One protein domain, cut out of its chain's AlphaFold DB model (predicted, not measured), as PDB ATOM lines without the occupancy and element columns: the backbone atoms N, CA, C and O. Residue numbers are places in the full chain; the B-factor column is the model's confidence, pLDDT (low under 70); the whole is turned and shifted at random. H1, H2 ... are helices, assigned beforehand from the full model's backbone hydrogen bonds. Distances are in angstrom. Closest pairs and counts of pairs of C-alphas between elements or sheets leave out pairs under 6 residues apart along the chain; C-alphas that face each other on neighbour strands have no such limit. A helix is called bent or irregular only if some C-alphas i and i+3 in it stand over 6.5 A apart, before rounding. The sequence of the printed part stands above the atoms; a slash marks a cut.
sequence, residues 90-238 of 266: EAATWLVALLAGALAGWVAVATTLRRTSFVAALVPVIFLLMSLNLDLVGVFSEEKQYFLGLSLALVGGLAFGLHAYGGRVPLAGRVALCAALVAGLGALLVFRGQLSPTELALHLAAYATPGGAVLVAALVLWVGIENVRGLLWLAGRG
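Overview. This is residues 90 to 238 of the 266 residues of an uncharacterized protein of Hymenobacter coccineus (UniProt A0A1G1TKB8). Four helices, H1, H2, H4 and H5, make an up-and-down bundle, each running against the one before it, with H1 set slantwise to H4 and H5. The bent helix H6 crosses one end of the bundle with its first arm, H6a, then turns along H2 with its second arm, H6b, whose residues 220 to 238 stick out and make the length; little H3 sits at the same end as H6a. The printed part has 149 residues with six named helices, H1 to H6 in order, and no named strand; the class is all helix. It is compact, with a radius of gyration of the C-alphas of 16.9 A, and elongated, spanning 61 by 33 by 24 A.

Arrangement. Start at H1, residues 90 to 110. With residues 103 to 110 alone it touches H2, residues 115 to 131, in a hairpin at a shallow tilt of 21 degrees; their closest C-alphas, Ala 110 and Phe 118, are 5.5 A apart. H3, residues 134 to 137, touches H4, residues 146 to 168, closest at C-alphas 135 and 147, 5.6 A. H4 touches H2 with residues 148 to 156 alone, opposite ways at a shallow tilt of 25 degrees, closest at C-alphas 129 and 148, 6.8 A. H4 forms a hairpin with H5, residues 171 to 192, at a shallow tilt of 16 degrees, closest at C-alphas 151 and 185, 7.4 A. H1 touches H5 with residues 100 to 109 alone, opposite ways at a steep tilt of 43 degrees, closest at C-alphas 104 and 178, 4.9 A. H1 and H4 only just touch, with 3 pairs of C-alphas within 8 A, closest at 107 and 159, 6.4 A. H6, residues 197 to 238, was assigned as one helix by its hydrogen bonds but is bent: C-alphas 207 and 210 are 6.7 A apart, and its arms H6a, residues 197 to 207, and H6b, residues 210 to 238, stand at a steep tilt of 63 degrees. H6a touches H1, closest at C-alphas 201 and 93, 5.3 A. H6b touches H2 with residues 210 to 218 alone, opposite ways at a shallow tilt of 31 degrees, closest at C-alphas 211 and 128, 4.7 A. H5 and H6b are apart. In H1, H5, H6a and H6b every O i to N i+4 pair is within hydrogen-bond range; in H2 11 of 13 are, in H4 17 of 19, and H3 is too short for one.

Along the chain. Find C-alpha 90 at (151.985, 131.492, 132.520); from there H1 runs 29.8 A to C-alpha 110. H2 is 25.1 A long, H3 5.6 A and H5 31.2 A. H4, 32.7 A, is irregular, with C-alphas 165 and 168 8.0 A apart, and has a kink of 42 degrees near residue 162. H6a is 15.3 A long; H6b covers 42.4 A from C-alpha 210 at (145.537, 150.207, 127.979) to C-alpha 238 at (108.452, 148.499, 148.531).

Size, cuts and confidence. The C-alphas of Ser 141 and Gly 238, the two farthest apart, are 61.6 A apart. Without residues 220 to 238, which stand free, the body spans 40 by 28 by 24 A. The printed part has no cut; H3 to H4 is a short link and the other links are tight. The mean pLDDT of the printed part is 88.6; residues 211 to 219, 221 and 238 are under 70.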
ATOM      1  N   GLU A  90     153.180 132.174 132.031       84.38
ATOM      2  CA  GLU A  90     151.985 131.492 132.520       84.38
ATOM      3  C   GLU A  90     150.893 132.489 132.926       84.38
ATOM      4  O   GLU A  90     149.752 132.372 132.489       84.38
ATOM      5  N   ALA A  91     151.226 133.537 133.684       81.94
ATOM      6  CA  ALA A  91     150.251 134.568 134.036       81.94
ATOM      7  C   ALA A  91     149.739 135.315 132.792       81.94
ATOM      8  O   ALA A  91     148.541 135.576 132.669       81.94
ATOM      9  N   ALA A  92     150.628 135.611 131.839       86.69
ATOM     10  CA  ALA A  92     150.265 136.262 130.584       86.69
ATOM     11  C   ALA A  92     149.341 135.388 129.722       86.69
ATOM     12  O   ALA A  92     148.338 135.878 129.210       86.69
ATOM     13  N   THR A  93     149.614 134.086 129.608       89.69
ATOM     14  CA  THR A  93     148.743 133.150 128.875       89.69
ATOM     15  C   THR A  93     147.359 133.051 129.508       89.69
ATOM     16  O   THR A  93     146.363 133.117 128.786       89.69
ATOM     17  N   TRP A  94     147.264 132.989 130.841       86.69
ATOM     18  CA  TRP A  94     145.974 133.023 131.536       86.69
ATOM     19  C   TRP A  94     145.221 134.333 131.316       86.69
ATOM     20  O   TRP A  94     144.014 134.307 131.060       86.69
ATOM     21  N   LEU A  95     145.914 135.473 131.357       84.19
ATOM     22  CA  LEU A  95     145.316 136.773 131.068       84.19
ATOM     23  C   LEU A  95     144.785 136.840 129.631       84.19
ATOM     24  O   LEU A  95     143.654 137.274 129.417       84.19
ATOM     25  N   VAL A  96     145.565 136.380 128.653       90.19
ATOM     26  CA  VAL A  96     145.165 136.348 127.239       90.19
ATOM     27  C   VAL A  96     143.980 135.406 127.026       90.19
ATOM     28  O   VAL A  96     143.039 135.766 126.319       90.19
ATOM     29  N   ALA A  97     143.960 134.238 127.674       90.00
ATOM     30  CA  ALA A  97     142.830 133.312 127.616       90.00
ATOM     31  C   ALA A  97     141.553 133.928 128.211       90.00
ATOM     32  O   ALA A  97     140.474 133.834 127.618       90.00
ATOM     33  N   LEU A  98     141.674 134.612 129.353       86.06
ATOM     34  CA  LEU A  98     140.569 135.334 129.980       86.06
ATOM     35  C   LEU A  98     140.071 136.469 129.081       86.06
ATOM     36  O   LEU A  98     138.864 136.617 128.902       86.06
ATOM     37  N   LEU A  99     140.982 137.231 128.475       87.69
ATOM     38  CA  LEU A  99     140.654 138.311 127.552       87.69
ATOM     39  C   LEU A  99     139.941 137.788 126.301       87.69
ATOM     40  O   LEU A  99     138.934 138.359 125.889       87.69
ATOM     41  N   ALA A 100     140.415 136.681 125.726       91.88
ATOM     42  CA  ALA A 100     139.783 136.024 124.587       91.88
ATOM     43  C   ALA A 100     138.356 135.557 124.926       91.88
ATOM     44  O   ALA A 100     137.420 135.804 124.161       91.88
ATOM     45  N   GLY A 101     138.169 134.946 126.101       89.50
ATOM     46  CA  GLY A 101     136.853 134.548 126.601       89.50
ATOM     47  C   GLY A 101     135.925 135.742 126.847       89.50
ATOM     48  O   GLY A 101     134.764 135.720 126.434       89.50
ATOM     49  N   ALA A 102     136.442 136.808 127.461       87.56
ATOM     50  CA  ALA A 102     135.707 138.044 127.708       87.56
ATOM     51  C   ALA A 102     135.286 138.718 126.397       87.56
ATOM     52  O   ALA A 102     134.132 139.116 126.265       87.56
ATOM     53  N   LEU A 103     136.179 138.783 125.407       91.44
ATOM     54  CA  LEU A 103     135.890 139.317 124.080       91.44
ATOM     55  C   LEU A 103     134.788 138.510 123.383       91.44
ATOM     56  O   LEU A 103     133.805 139.087 122.918       91.44
ATOM     57  N   ALA A 104     134.909 137.180 123.352       94.94
ATOM     58  CA  ALA A 104     133.908 136.306 122.747       94.94
ATOM     59  C   ALA A 104     132.535 136.441 123.426       94.94
ATOM     60  O   ALA A 104     131.512 136.576 122.749       94.94
ATOM     61  N   GLY A 105     132.509 136.448 124.762       90.31
ATOM     62  CA  GLY A 105     131.292 136.633 125.549       90.31
ATOM     63  C   GLY A 105     130.666 138.012 125.348       90.31
ATOM     64  O   GLY A 105     129.461 138.113 125.117       90.31
ATOM     65  N   TRP A 106     131.479 139.071 125.371       91.44
ATOM     66  CA  TRP A 106     131.030 140.445 125.165       91.44
ATOM     67  C   TRP A 106     130.414 140.635 123.782       91.44
ATOM     68  O   TRP A 106     129.294 141.130 123.681       91.44
ATOM     69  N   VAL A 107     131.089 140.185 122.718       95.31
ATOM     70  CA  VAL A 107     130.564 140.271 121.347       95.31
ATOM     71  C   VAL A 107     129.251 139.494 121.229       95.31
ATOM     72  O   VAL A 107     128.271 140.023 120.700       95.31
ATOM     73  N   ALA A 108     129.178 138.281 121.785       95.38
ATOM     74  CA  ALA A 108     127.957 137.482 121.776       95.38
ATOM     75  C   ALA A 108     126.786 138.190 122.480       95.38
ATOM     76  O   ALA A 108     125.680 138.217 121.938       95.38
ATOM     77  N   VAL A 109     127.011 138.812 123.640       92.75
ATOM     78  CA  VAL A 109     125.987 139.609 124.337       92.75
ATOM     79  C   VAL A 109     125.625 140.857 123.535       92.75
ATOM     80  O   VAL A 109     124.436 141.127 123.350       92.75
ATOM     81  N   ALA A 110     126.613 141.572 122.991       94.06
ATOM     82  CA  ALA A 110     126.406 142.777 122.195       94.06
ATOM     83  C   ALA A 110     125.442 142.519 121.032       94.06
ATOM     84  O   ALA A 110     124.541 143.320 120.787       94.06
ATOM     85  N   THR A 111     125.543 141.355 120.383       96.69
ATOM     86  CA  THR A 111     124.658 140.978 119.269       96.69
ATOM     87  C   THR A 111     123.171 140.852 119.639       96.69
ATOM     88  O   THR A 111     122.325 140.851 118.745       96.69
ATOM     89  N   THR A 112     122.831 140.768 120.931       94.81
ATOM     90  CA  THR A 112     121.444 140.713 121.436       94.81
ATOM     91  C   THR A 112     120.851 142.084 121.765       94.81
ATOM     92  O   THR A 112     119.650 142.199 122.015       94.81
ATOM     93  N   LEU A 113     121.677 143.132 121.772       92.38
ATOM     94  CA  LEU A 113     121.260 144.484 122.128       92.38
ATOM     95  C   LEU A 113     120.434 145.134 121.011       92.38
ATOM     96  O   LEU A 113     120.449 144.702 119.865       92.38
ATOM     97  N   ARG A 114     119.717 146.215 121.338       92.25
ATOM     98  CA  ARG A 114     119.031 147.056 120.339       92.25
ATOM     99  C   ARG A 114     120.047 147.805 119.476       92.25
ATOM    100  O   ARG A 114     121.156 148.059 119.924       92.25
ATOM    101  N   ARG A 115     119.643 148.242 118.279       91.06
ATOM    102  CA  ARG A 115     120.528 148.833 117.253       91.06
ATOM    103  C   ARG A 115     121.509 149.900 117.769       91.06
ATOM    104  O   ARG A 115     122.692 149.822 117.466       91.06
ATOM    105  N   THR A 116     121.050 150.878 118.551       90.00
ATOM    106  CA  THR A 116     121.926 151.939 119.093       90.00
ATOM    107  C   THR A 116     122.905 151.401 120.136       90.00
ATOM    108  O   THR A 116     124.095 151.699 120.089       90.00
ATOM    109  N   SER A 117     122.419 150.551 121.039       88.38
ATOM    110  CA  SER A 117     123.230 149.886 122.060       88.38
ATOM    111  C   SER A 117     124.224 148.883 121.469       88.38
ATOM    112  O   SER A 117     125.312 148.731 122.007       88.38
ATOM    113  N   PHE A 118     123.885 148.234 120.353       92.44
ATOM    114  CA  PHE A 118     124.776 147.340 119.615       92.44
ATOM    115  C   PHE A 118     126.004 148.092 119.090       92.44
ATOM    116  O   PHE A 118     127.129 147.666 119.335       92.44
ATOM    117  N   VAL A 119     125.799 149.245 118.440       94.12
ATOM    118  CA  VAL A 119     126.906 150.080 117.946       94.12
ATOM    119  C   VAL A 119     127.785 150.548 119.105       94.12
ATOM    120  O   VAL A 119     129.003 150.402 119.044       94.12
ATOM    121  N   ALA A 120     127.177 151.035 120.191       88.44
ATOM    122  CA  ALA A 120     127.914 151.453 121.382       88.44
ATOM    123  C   ALA A 120     128.722 150.300 122.009       88.44
ATOM    124  O   ALA A 120     129.859 150.502 122.426       88.44
ATOM    125  N   ALA A 121     128.173 149.083 122.032       89.06
ATOM    126  CA  ALA A 121     128.853 147.909 122.571       89.06
ATOM    127  C   ALA A 121     130.026 147.420 121.702       89.06
ATOM    128  O   ALA A 121     130.921 146.756 122.222       89.06
ATOM    129  N   LEU A 122     130.067 147.754 120.408       94.31
ATOM    130  CA  LEU A 122     131.210 147.437 119.542       94.31
ATOM    131  C   LEU A 122     132.383 148.412 119.697       94.31
ATOM    132  O   LEU A 122     133.513 148.028 119.414       94.31
ATOM    133  N   VAL A 123     132.158 149.633 120.191       91.31
ATOM    134  CA  VAL A 123     133.234 150.611 120.439       91.31
ATOM    135  C   VAL A 123     134.375 150.026 121.287       91.31
ATOM    136  O   VAL A 123     135.511 150.042 120.813       91.31
ATOM    137  N   PRO A 124     134.138 149.448 122.484       87.62
ATOM    138  CA  PRO A 124     135.223 148.866 123.276       87.62
ATOM    139  C   PRO A 124     135.909 147.683 122.578       87.62
ATOM    140  O   PRO A 124     137.108 147.496 122.753       87.62
ATOM    141  N   VAL A 125     135.194 146.917 121.745       91.75
ATOM    142  CA  VAL A 125     135.784 145.822 120.954       91.75
ATOM    143  C   VAL A 125     136.796 146.364 119.949       91.75
ATOM    144  O   VAL A 125     137.900 145.838 119.848       91.75
ATOM    145  N   ILE A 126     136.442 147.440 119.241       92.19
ATOM    146  CA  ILE A 126     137.333 148.103 118.282       92.19
ATOM    147  C   ILE A 126     138.571 148.641 119.006       92.19
ATOM    148  O   ILE A 126     139.690 148.356 118.586       92.19
ATOM    149  N   PHE A 127     138.380 149.353 120.120       89.50
ATOM    150  CA  PHE A 127     139.487 149.884 120.922       89.50
ATOM    151  C   PHE A 127     140.409 148.786 121.451       89.50
ATOM    152  O   PHE A 127     141.627 148.947 121.403       89.50
ATOM    153  N   LEU A 128     139.857 147.664 121.919       90.06
ATOM    154  CA  LEU A 128     140.661 146.534 122.365       90.06
ATOM    155  C   LEU A 128     141.501 145.972 121.214       90.06
ATOM    156  O   LEU A 128     142.707 145.826 121.371       90.06
ATOM    157  N   LEU A 129     140.887 145.693 120.060       93.06
ATOM    158  CA  LEU A 129     141.597 145.143 118.900       93.06
ATOM    159  C   LEU A 129     142.699 146.085 118.398       93.06
ATOM    160  O   LEU A 129     143.784 145.615 118.068       93.06
ATOM    161  N   MET A 130     142.453 147.399 118.399       91.81
ATOM    162  CA  MET A 130     143.483 148.397 118.092       91.81
ATOM    163  C   MET A 130     144.612 148.393 119.128       91.81
ATOM    164  O   MET A 130     145.780 148.440 118.756       91.81
ATOM    165  N   SER A 131     144.276 148.310 120.419       91.06
ATOM    166  CA  SER A 131     145.256 148.322 121.511       91.06
ATOM    167  C   SER A 131     146.191 147.120 121.463       91.06
ATOM    168  O   SER A 131     147.370 147.292 121.735       91.06
ATOM    169  N   LEU A 132     145.690 145.933 121.088       91.56
ATOM    170  CA  LEU A 132     146.478 144.694 121.017       91.56
ATOM    171  C   LEU A 132     147.632 144.751 120.008       91.56
ATOM    172  O   LEU A 132     148.538 143.927 120.098       91.56
ATOM    173  N   ASN A 133     147.585 145.691 119.059       91.38
ATOM    174  CA  ASN A 133     148.632 145.932 118.068       91.38
ATOM    175  C   ASN A 133     149.137 144.636 117.401       91.38
ATOM    176  O   ASN A 133     150.315 144.277 117.454       91.38
ATOM    177  N   LEU A 134     148.186 143.893 116.829       91.25
ATOM    178  CA  LEU A 134     148.393 142.536 116.314       91.25
ATOM    179  C   LEU A 134     149.279 142.494 115.062       91.25
ATOM    180  O   LEU A 134     149.839 141.449 114.747       91.25
ATOM    181  N   ASP A 135     149.421 143.612 114.352       91.31
ATOM    182  CA  ASP A 135     150.236 143.683 113.138       91.31
ATOM    183  C   ASP A 135     151.740 143.563 113.437       91.31
ATOM    184  O   ASP A 135     152.475 143.000 112.625       91.31
ATOM    185  N   LEU A 136     152.181 143.950 114.644       89.62
ATOM    186  CA  LEU A 136     153.561 143.741 115.115       89.62
ATOM    187  C   LEU A 136     153.932 142.258 115.282       89.62
ATOM    188  O   LEU A 136     155.107 141.932 115.383       89.62
ATOM    189  N   VAL A 137     152.952 141.346 115.298       89.00
ATOM    190  CA  VAL A 137     153.201 139.892 115.358       89.00
ATOM    191  C   VAL A 137     153.708 139.350 114.008       89.00
ATOM    192  O   VAL A 137     154.223 138.233 113.936       89.00
ATOM    193  N   GLY A 138     153.573 140.124 112.923       87.06
ATOM    194  CA  GLY A 138     154.204 139.819 111.639       87.06
ATOM    195  C   GLY A 138     153.516 138.731 110.801       87.06
ATOM    196  O   GLY A 138     154.179 138.086 109.995       87.06
ATOM    197  N   VAL A 139     152.198 138.521 110.952       89.00
ATOM    198  CA  VAL A 139     151.436 137.488 110.203       89.00
ATOM    199  C   VAL A 139     151.366 137.753 108.690       89.00
ATOM    200  O   VAL A 139     151.391 136.811 107.894       89.00
ATOM    201  N   PHE A 140     151.232 139.021 108.287       87.31
ATOM    202  CA  PHE A 140     151.146 139.429 106.877       87.31
ATOM    203  C   PHE A 140     152.300 140.356 106.484       87.31
ATOM    204  O   PHE A 140     153.062 140.041 105.576       87.31
ATOM    205  N   SER A 141     152.400 141.515 107.137       81.00
ATOM    206  CA  SER A 141     153.457 142.515 106.964       81.00
ATOM    207  C   SER A 141     153.362 143.500 108.126       81.00
ATOM    208  O   SER A 141     152.264 143.959 108.425       81.00
ATOM    209  N   GLU A 142     154.482 143.818 108.771       80.00
ATOM    210  CA  GLU A 142     154.517 144.698 109.952       80.00
ATOM    211  C   GLU A 142     154.215 146.166 109.613       80.00
ATOM    212  O   GLU A 142     153.693 146.909 110.437       80.00
ATOM    213  N   GLU A 143     154.481 146.584 108.373       79.31
ATOM    214  CA  GLU A 143     154.263 147.963 107.920       79.31
ATOM    215  C   GLU A 143     152.783 148.289 107.659       79.31
ATOM    216  O   GLU A 143     152.424 149.447 107.436       79.31
ATOM    217  N   LYS A 144     151.906 147.277 107.633       84.56
ATOM    218  CA  LYS A 144     150.515 147.428 107.194       84.56
ATOM    219  C   LYS A 144     149.543 146.815 108.192       84.56
ATOM    220  O   LYS A 144     149.722 145.691 108.637       84.56
ATOM    221  N   GLN A 145     148.441 147.523 108.454       89.38
ATOM    222  CA  GLN A 145     147.397 147.122 109.410       89.38
ATOM    223  C   GLN A 145     146.433 146.046 108.870       89.38
ATOM    224  O   GLN A 145     145.206 146.159 108.960       89.38
ATOM    225  N   TYR A 146     146.973 145.014 108.221       92.88
ATOM    226  CA  TYR A 146     146.167 143.985 107.566       92.88
ATOM    227  C   TYR A 146     145.522 143.023 108.553       92.88
ATOM    228  O   TYR A 146     144.364 142.649 108.361       92.88
ATOM    229  N   PHE A 147     146.232 142.630 109.610       93.81
ATOM    230  CA  PHE A 147     145.688 141.714 110.602       93.81
ATOM    231  C   PHE A 147     144.626 142.405 111.454       93.81
ATOM    232  O   PHE A 147     143.572 141.817 111.719       93.81
ATOM    233  N   LEU A 148     144.847 143.669 111.828       94.19
ATOM    234  CA  LEU A 148     143.822 144.482 112.482       94.19
ATOM    235  C   LEU A 148     142.575 144.617 111.598       94.19
ATOM    236  O   LEU A 148     141.463 144.357 112.064       94.19
ATOM    237  N   GLY A 149     142.751 144.958 110.317       96.12
ATOM    238  CA  GLY A 149     141.652 145.062 109.354       96.12
ATOM    239  C   GLY A 149     140.875 143.753 109.195       96.12
ATOM    240  O   GLY A 149     139.646 143.753 109.261       96.12
ATOM    241  N   LEU A 150     141.580 142.624 109.065       95.94
ATOM    242  CA  LEU A 150     140.986 141.287 109.005       95.94
ATOM    243  C   LEU A 150     140.197 140.962 110.278       95.94
ATOM    244  O   LEU A 150     139.060 140.499 110.201       95.94
ATOM    245  N   SER A 151     140.777 141.232 111.447       96.38
ATOM    246  CA  SER A 151     140.146 140.971 112.742       96.38
ATOM    247  C   SER A 151     138.876 141.798 112.916       96.38
ATOM    248  O   SER A 151     137.838 141.257 113.294       96.38
ATOM    249  N   LEU A 152     138.915 143.090 112.577       96.81
ATOM    250  CA  LEU A 152     137.744 143.968 112.603       96.81
ATOM    251  C   LEU A 152     136.663 143.505 111.625       96.81
ATOM    252  O   LEU A 152     135.490 143.453 111.998       96.81
ATOM    253  N   ALA A 153     137.043 143.135 110.402       97.94
ATOM    254  CA  ALA A 153     136.107 142.652 109.393       97.94
ATOM    255  C   ALA A 153     135.430 141.345 109.825       97.94
ATOM    256  O   ALA A 153     134.212 141.217 109.714       97.94
ATOM    257  N   LEU A 154     136.192 140.388 110.360       98.12
ATOM    258  CA  LEU A 154     135.663 139.097 110.785       98.12
ATOM    259  C   LEU A 154     134.832 139.202 112.066       98.12
ATOM    260  O   LEU A 154     133.700 138.721 112.099       98.12
ATOM    261  N   VAL A 155     135.355 139.849 113.111       97.62
ATOM    262  CA  VAL A 155     134.647 140.002 114.393       97.62
ATOM    263  C   VAL A 155     133.433 140.906 114.221       97.62
ATOM    264  O   VAL A 155     132.332 140.533 114.627       97.62
ATOM    265  N   GLY A 156     133.599 142.063 113.577       97.12
ATOM    266  CA  GLY A 156     132.509 142.995 113.294       97.12
ATOM    267  C   GLY A 156     131.477 142.411 112.331       97.12
ATOM    268  O   GLY A 156     130.278 142.538 112.576       97.12
ATOM    269  N   GLY A 157     131.917 141.711 111.283       97.94
ATOM    270  CA  GLY A 157     131.045 141.044 110.318       97.94
ATOM    271  C   GLY A 157     130.218 139.927 110.951       97.94
ATOM    272  O   GLY A 157     128.999 139.897 110.777       97.94
ATOM    273  N   LEU A 158     130.842 139.056 111.753       98.06
ATOM    274  CA  LEU A 158     130.127 138.025 112.508       98.06
ATOM    275  C   LEU A 158     129.150 138.655 113.508       98.06
ATOM    276  O   LEU A 158     127.993 138.236 113.580       98.06
ATOM    277  N   ALA A 159     129.585 139.678 114.251       97.50
ATOM    278  CA  ALA A 159     128.742 140.373 115.216       97.50
ATOM    279  C   ALA A 159     127.512 141.000 114.544       97.50
ATOM    280  O   ALA A 159     126.387 140.828 115.015       97.50
ATOM    281  N   PHE A 160     127.713 141.679 113.415       97.88
ATOM    282  CA  PHE A 160     126.642 142.272 112.623       97.88
ATOM    283  C   PHE A 160     125.711 141.211 112.032       97.88
ATOM    284  O   PHE A 160     124.495 141.345 112.144       97.88
ATOM    285  N   GLY A 161     126.246 140.125 111.469       97.75
ATOM    286  CA  GLY A 161     125.446 139.028 110.920       97.75
ATOM    287  C   GLY A 161     124.566 138.362 111.981       97.75
ATOM    288  O   GLY A 161     123.368 138.163 111.771       97.75
ATOM    289  N   LEU A 162     125.122 138.094 113.163       97.31
ATOM    290  CA  LEU A 162     124.372 137.576 114.308       97.31
ATOM    291  C   LEU A 162     123.352 138.588 114.848       97.31
ATOM    292  O   LEU A 162     122.289 138.187 115.329       97.31
ATOM    293  N   HIS A 163     123.644 139.886 114.796       97.25
ATOM    294  CA  HIS A 163     122.705 140.929 115.205       97.25
ATOM    295  C   HIS A 163     121.526 141.054 114.224       97.25
ATOM    296  O   HIS A 163     120.375 141.074 114.651       97.25
ATOM    297  N   ALA A 164     121.800 141.070 112.918       96.94
ATOM    298  CA  ALA A 164     120.796 141.254 111.871       96.94
ATOM    299  C   ALA A 164     119.940 140.000 111.627       96.94
ATOM    300  O   ALA A 164     118.726 140.104 111.470       96.94
ATOM    301  N   TYR A 165     120.556 138.814 111.620       97.12
ATOM    302  CA  TYR A 165     119.903 137.567 111.195       97.12
ATOM    303  C   TYR A 165     119.853 136.491 112.284       97.12
ATOM    304  O   TYR A 165     119.109 135.517 112.172       97.12
ATOM    305  N   GLY A 166     120.599 136.652 113.378       93.12
ATOM    306  CA  GLY A 166     120.747 135.621 114.405       93.12
ATOM    307  C   GLY A 166     119.548 135.448 115.339       93.12
ATOM    308  O   GLY A 166     119.704 134.822 116.385       93.12
ATOM    309  N   GLY A 167     118.362 135.985 115.035       93.69
ATOM    310  CA  GLY A 167     117.206 135.996 115.950       93.69
ATOM    311  C   GLY A 167     116.802 134.620 116.507       93.69
ATOM    312  O   GLY A 167     116.210 134.545 117.578       93.69
ATOM    313  N   ARG A 168     117.170 133.528 115.821       94.12
ATOM    314  CA  ARG A 168     116.921 132.136 116.242       94.12
ATOM    315  C   ARG A 168     118.096 131.469 116.969       94.12
ATOM    316  O   ARG A 168     117.927 130.383 117.511       94.12
ATOM    317  N   VAL A 169     119.280 132.079 116.970       96.19
ATOM    318  CA  VAL A 169     120.483 131.507 117.588       96.19
ATOM    319  C   VAL A 169     120.451 131.802 119.091       96.19
ATOM    320  O   VAL A 169     120.484 132.980 119.473       96.19
ATOM    321  N   PRO A 170     120.400 130.772 119.960       95.69
ATOM    322  CA  PRO A 170     120.428 130.977 121.402       95.69
ATOM    323  C   PRO A 170     121.765 131.592 121.829       95.69
ATOM    324  O   PRO A 170     122.781 131.424 121.154       95.69
ATOM    325  N   LEU A 171     121.790 132.263 122.985       92.56
ATOM    326  CA  LEU A 171     122.995 132.943 123.478       92.56
ATOM    327  C   LEU A 171     124.211 132.009 123.560       92.56
ATOM    328  O   LEU A 171     125.297 132.402 123.152       92.56
ATOM    329  N   ALA A 172     124.028 130.757 123.995       93.00
ATOM    330  CA  ALA A 172     125.106 129.766 124.031       93.00
ATOM    331  C   ALA A 172     125.707 129.490 122.639       93.00
ATOM    332  O   ALA A 172     126.923 129.401 122.502       93.00
ATOM    333  N   GLY A 173     124.870 129.427 121.596       96.25
ATOM    334  CA  GLY A 173     125.329 129.276 120.214       96.25
ATOM    335  C   GLY A 173     126.074 130.513 119.709       96.25
ATOM    336  O   GLY A 173     127.093 130.385 119.040       96.25
ATOM    337  N   ARG A 174     125.621 131.716 120.089       97.44
ATOM    338  CA  ARG A 174     126.324 132.976 119.783       97.44
ATOM    339  C   ARG A 174     127.708 133.008 120.436       97.44
ATOM    340  O   ARG A 174     128.682 133.303 119.756       97.44
ATOM    341  N   VAL A 175     127.795 132.643 121.719       94.88
ATOM    342  CA  VAL A 175     129.066 132.543 122.454       94.88
ATOM    343  C   VAL A 175     129.991 131.525 121.794       94.88
ATOM    344  O   VAL A 175     131.152 131.843 121.572       94.88
ATOM    345  N   ALA A 176     129.488 130.344 121.424       97.69
ATOM    346  CA  ALA A 176     130.289 129.318 120.761       97.69
ATOM    347  C   ALA A 176     130.855 129.795 119.412       97.69
ATOM    348  O   ALA A 176     132.037 129.600 119.149       97.69
ATOM    349  N   LEU A 177     130.049 130.469 118.582       97.94
ATOM    350  CA  LEU A 177     130.500 131.026 117.301       97.94
ATOM    351  C   LEU A 177     131.553 132.122 117.487       97.94
ATOM    352  O   LEU A 177     132.582 132.111 116.813       97.94
ATOM    353  N   CYS A 178     131.324 133.053 118.417       97.50
ATOM    354  CA  CYS A 178     132.293 134.102 118.725       97.50
ATOM    355  C   CYS A 178     133.590 133.521 119.308       97.50
ATOM    356  O   CYS A 178     134.671 133.942 118.909       97.50
ATOM    357  N   ALA A 179     133.499 132.532 120.198       96.62
ATOM    358  CA  ALA A 179     134.659 131.857 120.774       96.62
ATOM    359  C   ALA A 179     135.454 131.099 119.707       96.62
ATOM    360  O   ALA A 179     136.674 131.214 119.675       96.62
ATOM    361  N   ALA A 180     134.778 130.392 118.798       98.31
ATOM    362  CA  ALA A 180     135.418 129.716 117.675       98.31
ATOM    363  C   ALA A 180     136.149 130.707 116.758       98.31
ATOM    364  O   ALA A 180     137.279 130.443 116.354       98.31
ATOM    365  N   LEU A 181     135.547 131.868 116.476       98.31
ATOM    366  CA  LEU A 181     136.193 132.905 115.673       98.31
ATOM    367  C   LEU A 181     137.441 133.473 116.365       98.31
ATOM    368  O   LEU A 181     138.498 133.556 115.746       98.31
ATOM    369  N   VAL A 182     137.328 133.849 117.642       97.06
ATOM    370  CA  VAL A 182     138.454 134.391 118.421       97.06
ATOM    371  C   VAL A 182     139.568 133.352 118.559       97.06
ATOM    372  O   VAL A 182     140.734 133.685 118.369       97.06
ATOM    373  N   ALA A 183     139.227 132.084 118.808       97.19
ATOM    374  CA  ALA A 183     140.189 130.986 118.844       97.19
ATOM    375  C   ALA A 183     140.857 130.763 117.480       97.19
ATOM    376  O   ALA A 183     142.060 130.536 117.432       97.19
ATOM    377  N   GLY A 184     140.115 130.879 116.375       97.75
ATOM    378  CA  GLY A 184     140.663 130.801 115.019       97.75
ATOM    379  C   GLY A 184     141.651 131.927 114.713       97.75
ATOM    380  O   GLY A 184     142.720 131.669 114.167       97.75
ATOM    381  N   LEU A 185     141.343 133.163 115.123       96.75
ATOM    382  CA  LEU A 185     142.272 134.295 115.026       96.75
ATOM    383  C   LEU A 185     143.515 134.087 115.903       96.75
ATOM    384  O   LEU A 185     144.629 134.321 115.446       96.75
ATOM    385  N   GLY A 186     143.338 133.599 117.133       95.44
ATOM    386  CA  GLY A 186     144.443 133.256 118.032       95.44
ATOM    387  C   GLY A 186     145.337 132.152 117.466       95.44
ATOM    388  O   GLY A 186     146.557 132.283 117.465       95.44
ATOM    389  N   ALA A 187     144.744 131.098 116.907       95.62
ATOM    390  CA  ALA A 187     145.476 130.035 116.228       95.62
ATOM    391  C   ALA A 187     146.241 130.574 115.013       95.62
ATOM    392  O   ALA A 187     147.399 130.220 114.816       95.62
ATOM    393  N   LEU A 188     145.637 131.473 114.229       95.19
ATOM    394  CA  LEU A 188     146.313 132.112 113.103       95.19
ATOM    395  C   LEU A 188     147.550 132.901 113.560       95.19
ATOM    396  O   LEU A 188     148.595 132.781 112.925       95.19
ATOM    397  N   LEU A 189     147.461 133.641 114.672       94.88
ATOM    398  CA  LEU A 189     148.614 134.330 115.269       94.88
ATOM    399  C   LEU A 189     149.712 133.345 115.685       94.88
ATOM    400  O   LEU A 189     150.875 133.586 115.394       94.88
ATOM    401  N   VAL A 190     149.356 132.224 116.315       94.31
ATOM    402  CA  VAL A 190     150.331 131.217 116.768       94.31
ATOM    403  C   VAL A 190     151.007 130.495 115.597       94.31
ATOM    404  O   VAL A 190     152.205 130.243 115.644       94.31
ATOM    405  N   PHE A 191     150.263 130.150 114.543       94.88
ATOM    406  CA  PHE A 191     150.793 129.359 113.427       94.88
ATOM    407  C   PHE A 191     151.471 130.185 112.332       94.88
ATOM    408  O   PHE A 191     152.247 129.638 111.550       94.88
ATOM    409  N   ARG A 192     151.133 131.473 112.207       94.75
ATOM    410  CA  ARG A 192     151.657 132.353 111.149       94.75
ATOM    411  C   ARG A 192     152.452 133.540 111.678       94.75
ATOM    412  O   ARG A 192     153.075 134.220 110.871       94.75
ATOM    413  N   GLY A 193     152.400 133.809 112.979       91.00
ATOM    414  CA  GLY A 193     153.191 134.857 113.610       91.00
ATOM    415  C   GLY A 193     154.673 134.506 113.667       91.00
ATOM    416  O   GLY A 193     155.057 133.340 113.574       91.00
ATOM    417  N   GLN A 194     155.502 135.535 113.823       92.69
ATOM    418  CA  GLN A 194     156.953 135.384 113.957       92.69
ATOM    419  C   GLN A 194     157.394 135.185 115.415       92.69
ATOM    420  O   GLN A 194     158.485 134.682 115.668       92.69
ATOM    421  N   LEU A 195     156.543 135.572 116.371       90.56
ATOM    422  CA  LEU A 195     156.806 135.443 117.801       90.56
ATOM    423  C   LEU A 195     156.587 134.006 118.276       90.56
ATOM    424  O   LEU A 195     155.631 133.343 117.863       90.56
ATOM    425  N   SER A 196     157.416 133.545 119.214       92.50
ATOM    426  CA  SER A 196     157.130 132.298 119.927       92.50
ATOM    427  C   SER A 196     155.809 132.416 120.712       92.50
ATOM    428  O   SER A 196     155.411 133.522 121.088       92.50
ATOM    429  N   PRO A 197     155.110 131.306 121.030       91.38
ATOM    430  CA  PRO A 197     153.838 131.364 121.765       91.38
ATOM    431  C   PRO A 197     153.938 132.108 123.107       91.38
ATOM    432  O   PRO A 197     153.011 132.807 123.517       91.38
ATOM    433  N   THR A 198     155.086 131.980 123.769       90.25
ATOM    434  CA  THR A 198     155.418 132.636 125.034       90.25
ATOM    435  C   THR A 198     155.543 134.152 124.863       90.25
ATOM    436  O   THR A 198     154.935 134.914 125.613       90.25
ATOM    437  N   GLU A 199     156.292 134.598 123.853       90.75
ATOM    438  CA  GLU A 199     156.465 136.020 123.534       90.75
ATOM    439  C   GLU A 199     155.166 136.645 123.034       90.75
ATOM    440  O   GLU A 199     154.836 137.759 123.427       90.75
ATOM    441  N   LEU A 200     154.382 135.911 122.240       93.69
ATOM    442  CA  LEU A 200     153.063 136.343 121.793       93.69
ATOM    443  C   LEU A 200     152.137 136.606 122.985       93.69
ATOM    444  O   LEU A 200     151.468 137.636 123.025       93.69
ATOM    445  N   ALA A 201     152.103 135.708 123.972       92.06
ATOM    446  CA  ALA A 201     151.285 135.905 125.165       92.06
ATOM    447  C   ALA A 201     151.711 137.155 125.950       92.06
ATOM    448  O   ALA A 201     150.857 137.926 126.383       92.06
ATOM    449  N   LEU A 202     153.018 137.382 126.091       90.00
ATOM    450  CA  LEU A 202     153.567 138.565 126.754       90.00
ATOM    451  C   LEU A 202     153.272 139.854 125.983       90.00
ATOM    452  O   LEU A 202     152.850 140.837 126.590       90.00
ATOM    453  N   HIS A 203     153.422 139.834 124.658       92.00
ATOM    454  CA  HIS A 203     153.075 140.941 123.767       92.00
ATOM    455  C   HIS A 203     151.602 141.308 123.916       92.00
ATOM    456  O   HIS A 203     151.266 142.442 124.254       92.00
ATOM    457  N   LEU A 204     150.712 140.327 123.754       92.44
ATOM    458  CA  LEU A 204     149.272 140.536 123.886       92.44
ATOM    459  C   LEU A 204     148.896 141.021 125.285       92.44
ATOM    460  O   LEU A 204     148.060 141.911 125.398       92.44
ATOM    461  N   ALA A 205     149.510 140.491 126.344       90.00
ATOM    462  CA  ALA A 205     149.274 140.949 127.710       90.00
ATOM    463  C   ALA A 205     149.703 142.412 127.914       90.00
ATOM    464  O   ALA A 205     148.929 143.202 128.453       90.00
ATOM    465  N   ALA A 206     150.891 142.796 127.437       88.00
ATOM    466  CA  ALA A 206     151.413 144.156 127.564       88.00
ATOM    467  C   ALA A 206     150.555 145.176 126.797       88.00
ATOM    468  O   ALA A 206     150.199 146.233 127.327       88.00
ATOM    469  N   TYR A 207     150.154 144.834 125.573       89.50
ATOM    470  CA  TYR A 207     149.332 145.686 124.714       89.50
ATOM    471  C   TYR A 207     147.830 145.622 125.040       89.50
ATOM    472  O   TYR A 207     147.072 146.518 124.663       89.50
ATOM    473  N   ALA A 208     147.379 144.627 125.809       85.38
ATOM    474  CA  ALA A 208     146.024 144.584 126.348       85.38
ATOM    475  C   ALA A 208     145.810 145.572 127.499       85.38
ATOM    476  O   ALA A 208     144.674 145.971 127.723       85.38
ATOM    477  N   THR A 209     146.847 145.983 128.233       75.62
ATOM    478  CA  THR A 209     146.694 146.800 129.451       75.62
ATOM    479  C   THR A 209     145.929 148.120 129.234       75.62
ATOM    480  O   THR A 209     144.984 148.379 129.985       75.62
ATOM    481  N   PRO A 210     146.237 148.940 128.206       72.25
ATOM    482  CA  PRO A 210     145.537 150.207 127.979       72.25
ATOM    483  C   PRO A 210     144.092 150.005 127.494       72.25
ATOM    484  O   PRO A 210     143.154 150.538 128.086       72.25
ATOM    485  N   GLY A 211     143.883 149.201 126.444       67.12
ATOM    486  CA  GLY A 211     142.550 148.933 125.889       67.12
ATOM    487  C   GLY A 211     141.664 148.097 126.817       67.12
ATOM    488  O   GLY A 211     140.464 148.340 126.931       67.12
ATOM    489  N   GLY A 212     142.260 147.152 127.538       67.69
ATOM    490  CA  GLY A 212     141.613 146.340 128.561       67.69
ATOM    491  C   GLY A 212     141.145 147.177 129.746       67.69
ATOM    492  O   GLY A 212     140.022 146.979 130.202       67.69
ATOM    493  N   ALA A 213     141.924 148.170 130.190       69.06
ATOM    494  CA  ALA A 213     141.487 149.102 131.229       69.06
ATOM    495  C   ALA A 213     140.223 149.874 130.813       69.06
ATOM    496  O   ALA A 213     139.288 149.992 131.604       69.06
ATOM    497  N   VAL A 214     140.148 150.328 129.555       66.25
ATOM    498  CA  VAL A 214     138.944 150.982 129.010       66.25
ATOM    499  C   VAL A 214     137.754 150.020 128.987       66.25
ATOM    500  O   VAL A 214     136.642 150.397 129.361       66.25
ATOM    501  N   LEU A 215     137.977 148.765 128.593       65.75
ATOM    502  CA  LEU A 215     136.932 147.743 128.532       65.75
ATOM    503  C   LEU A 215     136.399 147.384 129.927       65.75
ATOM    504  O   LEU A 215     135.187 147.284 130.121       65.75
ATOM    505  N   VAL A 216     137.292 147.264 130.912       69.75
ATOM    506  CA  VAL A 216     136.947 147.072 132.325       69.75
ATOM    507  C   VAL A 216     136.182 148.280 132.859       69.75
ATOM    508  O   VAL A 216     135.139 148.098 133.480       69.75
ATOM    509  N   ALA A 217     136.625 149.507 132.576       67.50
ATOM    510  CA  ALA A 217     135.915 150.720 132.985       67.50
ATOM    511  C   ALA A 217     134.492 150.775 132.399       67.50
ATOM    512  O   ALA A 217     133.536 151.074 133.117       67.50
ATOM    513  N   ALA A 218     134.328 150.415 131.122       65.06
ATOM    514  CA  ALA A 218     133.022 150.330 130.473       65.06
ATOM    515  C   ALA A 218     132.128 149.250 131.106       65.06
ATOM    516  O   ALA A 218     130.944 149.494 131.348       65.06
ATOM    517  N   LEU A 219     132.689 148.077 131.420       65.81
ATOM    518  CA  LEU A 219     131.975 146.997 132.102       65.81
ATOM    519  C   LEU A 219     131.531 147.415 133.510       65.81
ATOM    520  O   LEU A 219     130.380 147.191 133.878       65.81
ATOM    521  N   VAL A 220     132.413 148.049 134.285       71.50
ATOM    522  CA  VAL A 220     132.104 148.558 135.630       71.50
ATOM    523  C   VAL A 220     130.980 149.590 135.568       71.50
ATOM    524  O   VAL A 220     130.026 149.494 136.339       71.50
ATOM    525  N   LEU A 221     131.039 150.531 134.620       68.94
ATOM    526  CA  LEU A 221     129.985 151.525 134.424       68.94
ATOM    527  C   LEU A 221     128.647 150.862 134.067       68.94
ATOM    528  O   LEU A 221     127.612 151.216 134.632       68.94
ATOM    529  N   TRP A 222     128.665 149.871 133.173       73.56
ATOM    530  CA  TRP A 222     127.476 149.107 132.796       73.56
ATOM    531  C   TRP A 222     126.852 148.383 133.993       73.56
ATOM    532  O   TRP A 222     125.661 148.540 134.264       73.56
ATOM    533  N   VAL A 223     127.656 147.615 134.733       71.50
ATOM    534  CA  VAL A 223     127.209 146.893 135.932       71.50
ATOM    535  C   VAL A 223     126.667 147.873 136.975       71.50
ATOM    536  O   VAL A 223     125.635 147.605 137.588       71.50
ATOM    537  N   GLY A 224     127.302 149.037 137.130       71.94
ATOM    538  CA  GLY A 224     126.818 150.119 137.982       71.94
ATOM    539  C   GLY A 224     125.417 150.601 137.595       71.94
ATOM    540  O   GLY A 224     124.541 150.685 138.456       71.94
ATOM    541  N   ILE A 225     125.168 150.851 136.305       73.19
ATOM    542  CA  ILE A 225     123.854 151.289 135.801       73.19
ATOM    543  C   ILE A 225     122.775 150.230 136.060       73.19
ATOM    544  O   ILE A 225     121.686 150.565 136.532       73.19
ATOM    545  N   GLU A 226     123.060 148.957 135.781       77.56
ATOM    546  CA  GLU A 226     122.105 147.867 136.015       77.56
ATOM    547  C   GLU A 226     121.815 147.668 137.509       77.56
ATOM    548  O   GLU A 226     120.659 147.474 137.892       77.56
ATOM    549  N   ASN A 227     122.818 147.828 138.376       76.69
ATOM    550  CA  ASN A 227     122.622 147.795 139.826       76.69
ATOM    551  C   ASN A 227     121.723 148.939 140.312       76.69
ATOM    552  O   ASN A 227     120.798 148.696 141.088       76.69
ATOM    553  N   VAL A 228     121.931 150.170 139.830       80.00
ATOM    554  CA  VAL A 228     121.066 151.316 140.168       80.00
ATOM    555  C   VAL A 228     119.629 151.064 139.710       80.00
ATOM    556  O   VAL A 228     118.694 151.261 140.486       80.00
ATOM    557  N   ARG A 229     119.427 150.559 138.487       76.56
ATOM    558  CA  ARG A 229     118.092 150.181 137.986       76.56
ATOM    559  C   ARG A 229     117.443 149.099 138.845       76.56
ATOM    560  O   ARG A 229     116.261 149.209 139.169       76.56
ATOM    561  N   GLY A 230     118.207 148.083 139.242       76.44
ATOM    562  CA  GLY A 230     117.745 147.015 140.127       76.44
ATOM    563  C   GLY A 230     117.303 147.538 141.496       76.44
ATOM    564  O   GLY A 230     116.227 147.174 141.974       76.44
ATOM    565  N   LEU A 231     118.085 148.439 142.096       81.38
ATOM    566  CA  LEU A 231     117.756 149.089 143.368       81.38
ATOM    567  C   LEU A 231     116.500 149.959 143.263       81.38
ATOM    568  O   LEU A 231     115.621 149.861 144.117       81.38
ATOM    569  N   LEU A 232     116.365 150.755 142.198       83.50
ATOM    570  CA  LEU A 232     115.170 151.570 141.956       83.50
ATOM    571  C   LEU A 232     113.916 150.707 141.784       83.50
ATOM    572  O   LEU A 232     112.855 151.038 142.315       83.50
ATOM    573  N   TRP A 233     114.027 149.572 141.090       86.75
ATOM    574  CA  TRP A 233     112.915 148.635 140.941       86.75
ATOM    575  C   TRP A 233     112.509 147.991 142.275       86.75
ATOM    576  O   TRP A 233     111.317 147.853 142.558       86.75
ATOM    577  N   LEU A 234     113.478 147.632 143.124       82.31
ATOM    578  CA  LEU A 234     113.218 147.130 144.478       82.31
ATOM    579  C   LEU A 234     112.539 148.189 145.359       82.31
ATOM    580  O   LEU A 234     111.539 147.884 146.010       82.31
ATOM    581  N   ALA A 235     113.033 149.429 145.332       83.12
ATOM    582  CA  ALA A 235     112.462 150.549 146.078       83.12
ATOM    583  C   ALA A 235     111.022 150.860 145.633       83.12
ATOM    584  O   ALA A 235     110.133 151.014 146.470       83.12
ATOM    585  N   GLY A 236     110.764 150.859 144.321       82.31
ATOM    586  CA  GLY A 236     109.425 151.058 143.763       82.31
ATOM    587  C   GLY A 236     108.425 149.976 144.185       82.31
ATOM    588  O   GLY A 236     107.273 150.287 144.484       82.31
ATOM    589  N   ARG A 237     108.853 148.706 144.287       70.38
ATOM    590  CA  ARG A 237     107.996 147.626 144.812       70.38
ATOM    591  C   ARG A 237     107.690 147.782 146.300       70.38
ATOM    592  O   ARG A 237     106.557 147.524 146.689       70.38
ATOM    593  N   GLY A 238     108.658 148.224 147.105       59.69
ATOM    594  CA  GLY A 238     108.452 148.499 148.531       59.69
ATOM    595  C   GLY A 238     107.422 149.608 148.777       59.69
ATOM    596  O   GLY A 238     106.550 149.454 149.631       59.69
TER     597      GLY A 238